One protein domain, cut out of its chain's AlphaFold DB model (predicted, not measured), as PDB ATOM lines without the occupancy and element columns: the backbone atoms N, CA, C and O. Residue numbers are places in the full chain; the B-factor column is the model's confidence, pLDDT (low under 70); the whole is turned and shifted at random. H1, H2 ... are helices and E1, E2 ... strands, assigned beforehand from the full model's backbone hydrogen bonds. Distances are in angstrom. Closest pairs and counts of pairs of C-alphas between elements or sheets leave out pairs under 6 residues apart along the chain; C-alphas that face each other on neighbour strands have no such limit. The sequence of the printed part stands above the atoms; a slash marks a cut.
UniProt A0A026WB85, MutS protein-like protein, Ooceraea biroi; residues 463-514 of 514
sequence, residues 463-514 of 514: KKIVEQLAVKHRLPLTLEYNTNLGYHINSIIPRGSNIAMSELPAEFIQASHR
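AT A GLANCE: This is residues 463 to 514 of the 514 residues of the protein "MutS protein-like protein" of Ooceraea biroi (UniProt A0A026WB85). A two-stranded hairpin, E1 and E2, has one helix, H1, packed on it, mostly at E1, and a long tail with no named element that swings out from the end of E2 and then folds back. Residues 495 to 500 of that tail stick out as a free loop. The printed part has 52 residues, with one named helix and two named strands in the order H1, E1, E2; the sheet's order is E1 - E2, antiparallel. The class is mixed, helices and strands, with under half of the residues, 23, in named elements. The whole is compact, with a radius of gyration of the C-alphas of 11.3 A, and its C-alphas span 29 by 25 by 20 A.

IN THESE COORDINATES: Find C-alpha 463 at (391.350, 356.354, 394.069), where H1 begins; it runs over residues 463 to 473, 15.4 A from first to last C-alpha. After a tight link of 3 residues, look for C-alpha 477 at (395.784, 347.427, 393.856): there E1 begins, residues 477 to 482, 15.7 A long. Another tight link of 3 residues leads to E2, residues 486 to 491, 15.4 A long, which ends at C-alpha 491 at (397.767, 344.346, 397.012). From there residues 492 to 514 hold no named element.

HOW THE PARTS SIT: Begin with the sheet, where E1 and E2 form a hairpin and are antiparallel neighbours, with 145 degrees between their N-to-C directions. The C-alphas of residues 481 and 487, which face each other, are 4.4 A apart. Across the pair, N 480 and O 488 at 2.9 A and N 490 and O 478 at 2.8 A are within hydrogen-bond range. Now look from H1 to E1: they have 7 pairs of C-alphas within 8 A, and the closest are those of Ala 470 and Leu 477, 5.4 A apart. From H1 to E2 there is 1 such pair, the C-alphas of Val 466 and Ile 489, 7.3 A apart. Within H1, each O i to N i+4 pair is within hydrogen-bond range.

THE WHOLE: The two C-alphas farthest apart are those of Thr 483 and Gly 496, at 29.9 A. Residues 495 to 500 stand free, and the C-alphas of residues 492 to 514 lie 7 to 17 A from the mean of all C-alphas. The printed part has no cut and ends at Arg 514, the chain's last residue; its C-alpha is 22.7 A from that of Lys 463. Read the B-factor column for the model's confidence: the mean pLDDT of the printed part is 74.5, and 17 residues, 492 to 504 and 511 to 514, are under 70.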
ATOM      1  N   LYS A 463     391.865 357.517 394.812       90.62
ATOM      2  CA  LYS A 463     391.350 356.354 394.069       90.62
ATOM      3  C   LYS A 463     391.812 356.355 392.613       90.62
ATOM      4  O   LYS A 463     392.317 355.333 392.158       90.62
ATOM      5  N   LYS A 464     391.726 357.495 391.918       93.12
ATOM      6  CA  LYS A 464     392.207 357.632 390.530       93.12
ATOM      7  C   LYS A 464     393.696 357.305 390.414       93.12
ATOM      8  O   LYS A 464     394.091 356.602 389.489       93.12
ATOM      9  N   ILE A 465     394.520 357.777 391.352       91.50
ATOM     10  CA  ILE A 465     395.960 357.478 391.379       91.50
ATOM     11  C   ILE A 465     396.186 355.969 391.540       91.50
ATOM     12  O   ILE A 465     396.983 355.386 390.805       91.50
ATOM     13  N   VAL A 466     395.467 355.310 392.455       89.50
ATOM     14  CA  VAL A 466     395.584 353.856 392.660       89.50
ATOM     15  C   VAL A 466     395.143 353.071 391.422       89.50
ATOM     16  O   VAL A 466     395.825 352.125 391.038       89.50
ATOM     17  N   GLU A 467     394.065 353.482 390.754       89.94
ATOM     18  CA  GLU A 467     393.596 352.871 389.503       89.94
ATOM     19  C   GLU A 467     394.625 353.020 388.371       89.94
ATOM     20  O   GLU A 467     394.938 352.051 387.678       89.94
ATOM     21  N   GLN A 468     395.225 354.205 388.218       90.50
ATOM     22  CA  GLN A 468     396.288 354.440 387.238       90.50
ATOM     23  C   GLN A 468     397.525 353.576 387.516       90.50
ATOM     24  O   GLN A 468     398.092 352.990 386.590       90.50
ATOM     25  N   LEU A 469     397.926 353.447 388.785       87.31
ATOM     26  CA  LEU A 469     399.039 352.587 389.195       87.31
ATOM     27  C   LEU A 469     398.728 351.099 388.982       87.31
ATOM     28  O   LEU A 469     399.608 350.353 388.545       87.31
ATOM     29  N   ALA A 470     397.483 350.677 389.222       86.38
ATOM     30  CA  ALA A 470     397.029 349.310 388.975       86.38
ATOM     31  C   ALA A 470     397.143 348.948 387.487       86.38
ATOM     32  O   ALA A 470     397.648 347.877 387.150       86.38
ATOM     33  N   VAL A 471     396.758 349.866 386.591       88.12
ATOM     34  CA  VAL A 471     396.882 349.690 385.134       88.12
ATOM     35  C   VAL A 471     398.346 349.708 384.687       88.12
ATOM     36  O   VAL A 471     398.769 348.813 383.952       88.12
ATOM     37  N   LYS A 472     399.139 350.685 385.152       87.62
ATOM     38  CA  LYS A 472     400.560 350.852 384.788       87.62
ATOM     39  C   LYS A 472     401.389 349.618 385.141       87.62
ATOM     40  O   LYS A 472     402.217 349.187 384.341       87.62
ATOM     41  N   HIS A 473     401.159 349.045 386.320       81.88
ATOM     42  CA  HIS A 473     401.953 347.931 386.838       81.88
ATOM     43  C   HIS A 473     401.273 346.566 386.717       81.88
ATOM     44  O   HIS A 473     401.897 345.559 387.034       81.88
ATOM     45  N   ARG A 474     400.028 346.513 386.216       80.44
ATOM     46  CA  ARG A 474     399.216 345.290 386.081       80.44
ATOM     47  C   ARG A 474     399.105 344.505 387.396       80.44
ATOM     48  O   ARG A 474     399.166 343.278 387.403       80.44
ATOM     49  N   LEU A 475     398.945 345.226 388.505       80.88
ATOM     50  CA  LEU A 475     398.791 344.661 389.848       80.88
ATOM     51  C   LEU A 475     397.375 344.934 390.383       80.88
ATOM     52  O   LEU A 475     396.834 346.012 390.128       80.88
ATOM     53  N   PRO A 476     396.770 344.003 391.146       80.75
ATOM     54  CA  PRO A 476     395.468 344.212 391.773       80.75
ATOM     55  C   PRO A 476     395.612 345.113 393.011       80.75
ATOM     56  O   PRO A 476     395.721 344.626 394.136       80.75
ATOM     57  N   LEU A 477     395.647 346.429 392.794       85.56
ATOM     58  CA  LEU A 477     395.784 347.427 393.856       85.56
ATOM     59  C   LEU A 477     394.412 347.932 394.318       85.56
ATOM     60  O   LEU A 477     393.573 348.310 393.502       85.56
ATOM     61  N   THR A 478     394.202 347.994 395.631       86.12
ATOM     62  CA  THR A 478     393.007 348.573 396.254       86.12
ATOM     63  C   THR A 478     393.392 349.642 397.271       86.12
ATOM     64  O   THR A 478     394.395 349.530 397.972       86.12
ATOM     65  N   LEU A 479     392.594 350.708 397.361       86.81
ATOM     66  CA  LEU A 479     392.758 351.724 398.399       86.81
ATOM     67  C   LEU A 479     392.036 351.266 399.670       86.81
ATOM     68  O   LEU A 479     390.807 351.172 399.690       86.81
ATOM     69  N   GLU A 480     392.785 351.029 400.741       84.12
ATOM     70  CA  GLU A 480     392.253 350.646 402.048       84.12
ATOM     71  C   GLU A 480     392.607 351.676 403.123       84.12
ATOM     72  O   GLU A 480     393.515 352.487 402.969       84.12
ATOM     73  N   TYR A 481     391.873 351.648 404.238       82.06
ATOM     74  CA  TYR A 481     392.104 352.538 405.373       82.06
ATOM     75  C   TYR A 481     392.194 351.758 406.683       82.06
ATOM     76  O   TYR A 481     391.318 350.956 407.010       82.06
ATOM     77  N   ASN A 482     393.231 352.043 407.469       79.88
ATOM     78  CA  ASN A 482     393.437 351.474 408.799       79.88
ATOM     79  C   ASN A 482     393.836 352.579 409.793       79.88
ATOM     80  O   ASN A 482     394.543 353.504 409.412       79.88
ATOM     81  N   THR A 483     393.457 352.478 411.074       70.88
ATOM     82  CA  THR A 483     393.825 353.469 412.109       70.88
ATOM     83  C   THR A 483     395.331 353.685 412.217       70.88
ATOM     84  O   THR A 483     395.772 354.789 412.503       70.88
ATOM     85  N   ASN A 484     396.121 352.625 412.016       76.38
ATOM     86  CA  ASN A 484     397.568 352.673 412.233       76.38
ATOM     87  C   ASN A 484     398.343 353.168 411.004       76.38
ATOM     88  O   ASN A 484     399.416 353.736 411.162       76.38
ATOM     89  N   LEU A 485     397.830 352.894 409.801       78.31
ATOM     90  CA  LEU A 485     398.516 353.169 408.530       78.31
ATOM     91  C   LEU A 485     397.865 354.309 407.738       78.31
ATOM     92  O   LEU A 485     398.437 354.772 406.760       78.31
ATOM     93  N   GLY A 486     396.671 354.753 408.136       82.75
ATOM     94  CA  GLY A 486     395.851 355.652 407.338       82.75
ATOM     95  C   GLY A 486     395.400 355.003 406.028       82.75
ATOM     96  O   GLY A 486     395.225 353.779 405.946       82.75
ATOM     97  N   TYR A 487     395.190 355.845 405.015       86.25
ATOM     98  CA  TYR A 487     394.950 355.396 403.647       86.25
ATOM     99  C   TYR A 487     396.232 354.795 403.075       86.25
ATOM    100  O   TYR A 487     397.280 355.435 403.080       86.25
ATOM    101  N   HIS A 488     396.144 353.561 402.598       87.94
ATOM    102  CA  HIS A 488     397.267 352.825 402.037       87.94
ATOM    103  C   HIS A 488     396.802 351.959 400.870       87.94
ATOM    104  O   HIS A 488     395.620 351.637 400.732       87.94
ATOM    105  N   ILE A 489     397.756 351.589 400.024       86.94
ATOM    106  CA  ILE A 489     397.519 350.687 398.905       86.94
ATOM    107  C   ILE A 489     397.686 349.262 399.423       86.94
ATOM    108  O   ILE A 489     398.749 348.908 399.934       86.94
ATOM    109  N   ASN A 490     396.638 348.457 399.300       84.56
ATOM    110  CA  ASN A 490     396.694 347.026 399.539       84.56
ATOM    111  C   ASN A 490     396.816 346.289 398.197       84.56
ATOM    112  O   ASN A 490     396.236 346.700 397.194       84.56
ATOM    113  N   SER A 491     397.591 345.208 398.179       79.31
ATOM    114  CA  SER A 491     397.767 344.346 397.012       79.31
ATOM    115  C   SER A 491     397.597 342.900 397.454       79.31
ATOM    116  O   SER A 491     398.358 342.399 398.284       79.31
ATOM    117  N   ILE A 492     396.573 342.225 396.928       68.69
ATOM    118  CA  ILE A 492     396.302 340.823 397.257       68.69
ATOM    119  C   ILE A 492     397.089 339.949 396.282       68.69
ATOM    120  O   ILE A 492     396.694 339.778 395.130       68.69
ATOM    121  N   ILE A 493     398.199 339.380 396.751       66.12
ATOM    122  CA  ILE A 493     399.010 338.441 395.967       66.12
ATOM    123  C   ILE A 493     398.352 337.046 396.024       66.12
ATOM    124  O   ILE A 493     398.156 336.508 397.121       66.12
ATOM    125  N   PRO A 494     397.998 336.422 394.883       58.34
ATOM    126  CA  PRO A 494     397.445 335.070 394.857       58.34
ATOM    127  C   PRO A 494     398.443 334.043 395.411       58.34
ATOM    128  O   PRO A 494     399.615 334.018 395.017       58.34
ATOM    129  N   ARG A 495     397.975 333.163 396.311       46.91
ATOM    130  CA  ARG A 495     398.787 332.088 396.913       46.91
ATOM    131  C   ARG A 495     399.354 331.191 395.806       46.91
ATOM    132  O   ARG A 495     398.606 330.439 395.192       46.91
ATOM    133  N   GLY A 496     400.660 331.294 395.558       52.44
ATOM    134  CA  GLY A 496     401.373 330.563 394.498       52.44
ATOM    135  C   GLY A 496     402.264 331.435 393.604       52.44
ATOM    136  O   GLY A 496     403.093 330.897 392.877       52.44
ATOM    137  N   SER A 497     402.148 332.763 393.685       54.41
ATOM    138  CA  SER A 497     403.043 333.703 392.997       54.41
ATOM    139  C   SER A 497     404.092 334.251 393.974       54.41
ATOM    140  O   SER A 497     403.776 335.031 394.867       54.41
ATOM    141  N   ASN A 498     405.346 333.806 393.840       49.19
ATOM    142  CA  ASN A 498     406.487 334.347 394.589       49.19
ATOM    143  C   ASN A 498     406.923 335.682 393.966       49.19
ATOM    144  O   ASN A 498     407.986 335.755 393.356       49.19
ATOM    145  N   ILE A 499     406.101 336.724 394.095       55.84
ATOM    146  CA  ILE A 499     406.534 338.091 393.777       55.84
ATOM    147  C   ILE A 499     407.478 338.518 394.902       55.84
ATOM    148  O   ILE A 499     407.056 338.720 396.043       55.84
ATOM    149  N   ALA A 500     408.776 338.584 394.610       54.72
ATOM    150  CA  ALA A 500     409.764 339.089 395.555       54.72
ATOM    151  C   ALA A 500     409.569 340.605 395.747       54.72
ATOM    152  O   ALA A 500     409.215 341.309 394.806       54.72
ATOM    153  N   MET A 501     409.872 341.142 396.938       52.50
ATOM    154  CA  MET A 501     409.857 342.598 397.210       52.50
ATOM    155  C   MET A 501     410.683 343.415 396.199       52.50
ATOM    156  O   MET A 501     410.457 344.607 396.026       52.50
ATOM    157  N   SER A 502     411.628 342.759 395.526       53.22
ATOM    158  CA  SER A 502     412.486 343.287 394.467       53.22
ATOM    159  C   SER A 502     411.762 343.585 393.144       53.22
ATOM    160  O   SER A 502     412.321 344.286 392.307       53.22
ATOM    161  N   GLU A 503     410.565 343.028 392.925       60.78
ATOM    162  CA  GLU A 503     409.772 343.188 391.692       60.78
ATOM    163  C   GLU A 503     408.727 344.307 391.794       60.78
ATOM    164  O   GLU A 503     408.117 344.686 390.792       60.78
ATOM    165  N   LEU A 504     408.521 344.863 392.993       68.19
ATOM    166  CA  LEU A 504     407.667 346.029 393.163       68.19
ATOM    167  C   LEU A 504     408.397 347.279 392.642       68.19
ATOM    168  O   LEU A 504     409.568 347.492 392.963       68.19
ATOM    169  N   PRO A 505     407.722 348.129 391.852       71.44
ATOM    170  CA  PRO A 505     408.280 349.397 391.399       71.44
ATOM    171  C   PRO A 505     408.825 350.231 392.559       71.44
ATOM    172  O   PRO A 505     408.178 350.347 393.599       71.44
ATOM    173  N   ALA A 506     409.969 350.884 392.348       70.94
ATOM    174  CA  ALA A 506     410.618 351.745 393.345       70.94
ATOM    175  C   ALA A 506     409.749 352.934 393.812       70.94
ATOM    176  O   ALA A 506     410.076 353.590 394.797       70.94
ATOM    177  N   GLU A 507     408.651 353.215 393.104       79.06
ATOM    178  CA  GLU A 507     407.644 354.220 393.459       79.06
ATOM    179  C   GLU A 507     406.805 353.809 394.692       79.06
ATOM    180  O   GLU A 507     406.200 354.670 395.331       79.06
ATOM    181  N   PHE A 508     406.773 352.521 395.067       80.81
ATOM    182  CA  PHE A 508     406.033 352.040 396.235       80.81
ATOM    183  C   PHE A 508     406.888 352.020 397.507       80.81
ATOM    184  O   PHE A 508     407.988 351.473 397.537       80.81
ATOM    185  N   ILE A 509     406.336 352.554 398.599       80.25
ATOM    186  CA  ILE A 509     406.952 352.528 399.931       80.25
ATOM    187  C   ILE A 509     406.195 351.524 400.801       80.25
ATOM    188  O   ILE A 509     404.996 351.670 401.045       80.25
ATOM    189  N   GLN A 510     406.893 350.500 401.290       74.12
ATOM    190  CA  GLN A 510     406.287 349.473 402.132       74.12
ATOM    191  C   GLN A 510     406.016 350.007 403.548       74.12
ATOM    192  O   GLN A 510     406.941 350.358 404.278       74.12
ATOM    193  N   ALA A 511     404.743 350.021 403.957       66.88
ATOM    194  CA  ALA A 511     404.324 350.542 405.259       66.88
ATOM    195  C   ALA A 511     404.194 349.468 406.366       66.88
ATOM    196  O   ALA A 511     404.343 349.792 407.543       66.88
ATOM    197  N   SER A 512     403.931 348.191 406.037       59.50
ATOM    198  CA  SER A 512     403.964 347.081 407.015       59.50
ATOM    199  C   SER A 512     404.089 345.695 406.358       59.50
ATOM    200  O   SER A 512     403.659 345.517 405.220       59.50
ATOM    201  N   HIS A 513     404.653 344.716 407.077       50.12
ATOM    202  CA  HIS A 513     404.604 343.287 406.730       50.12
ATOM    203  C   HIS A 513     403.349 342.656 407.357       50.12
ATOM    204  O   HIS A 513     403.132 342.803 408.565       50.12
ATOM    205  N   ARG A 514     402.559 341.921 406.574       41.88
ATOM    206  CA  ARG A 514     401.676 340.870 407.090       41.88
ATOM    207  C   ARG A 514     401.955 339.567 406.377       41.88
ATOM    208  O   ARG A 514     402.218 339.633 405.158       41.88
TER     209      ARG A 514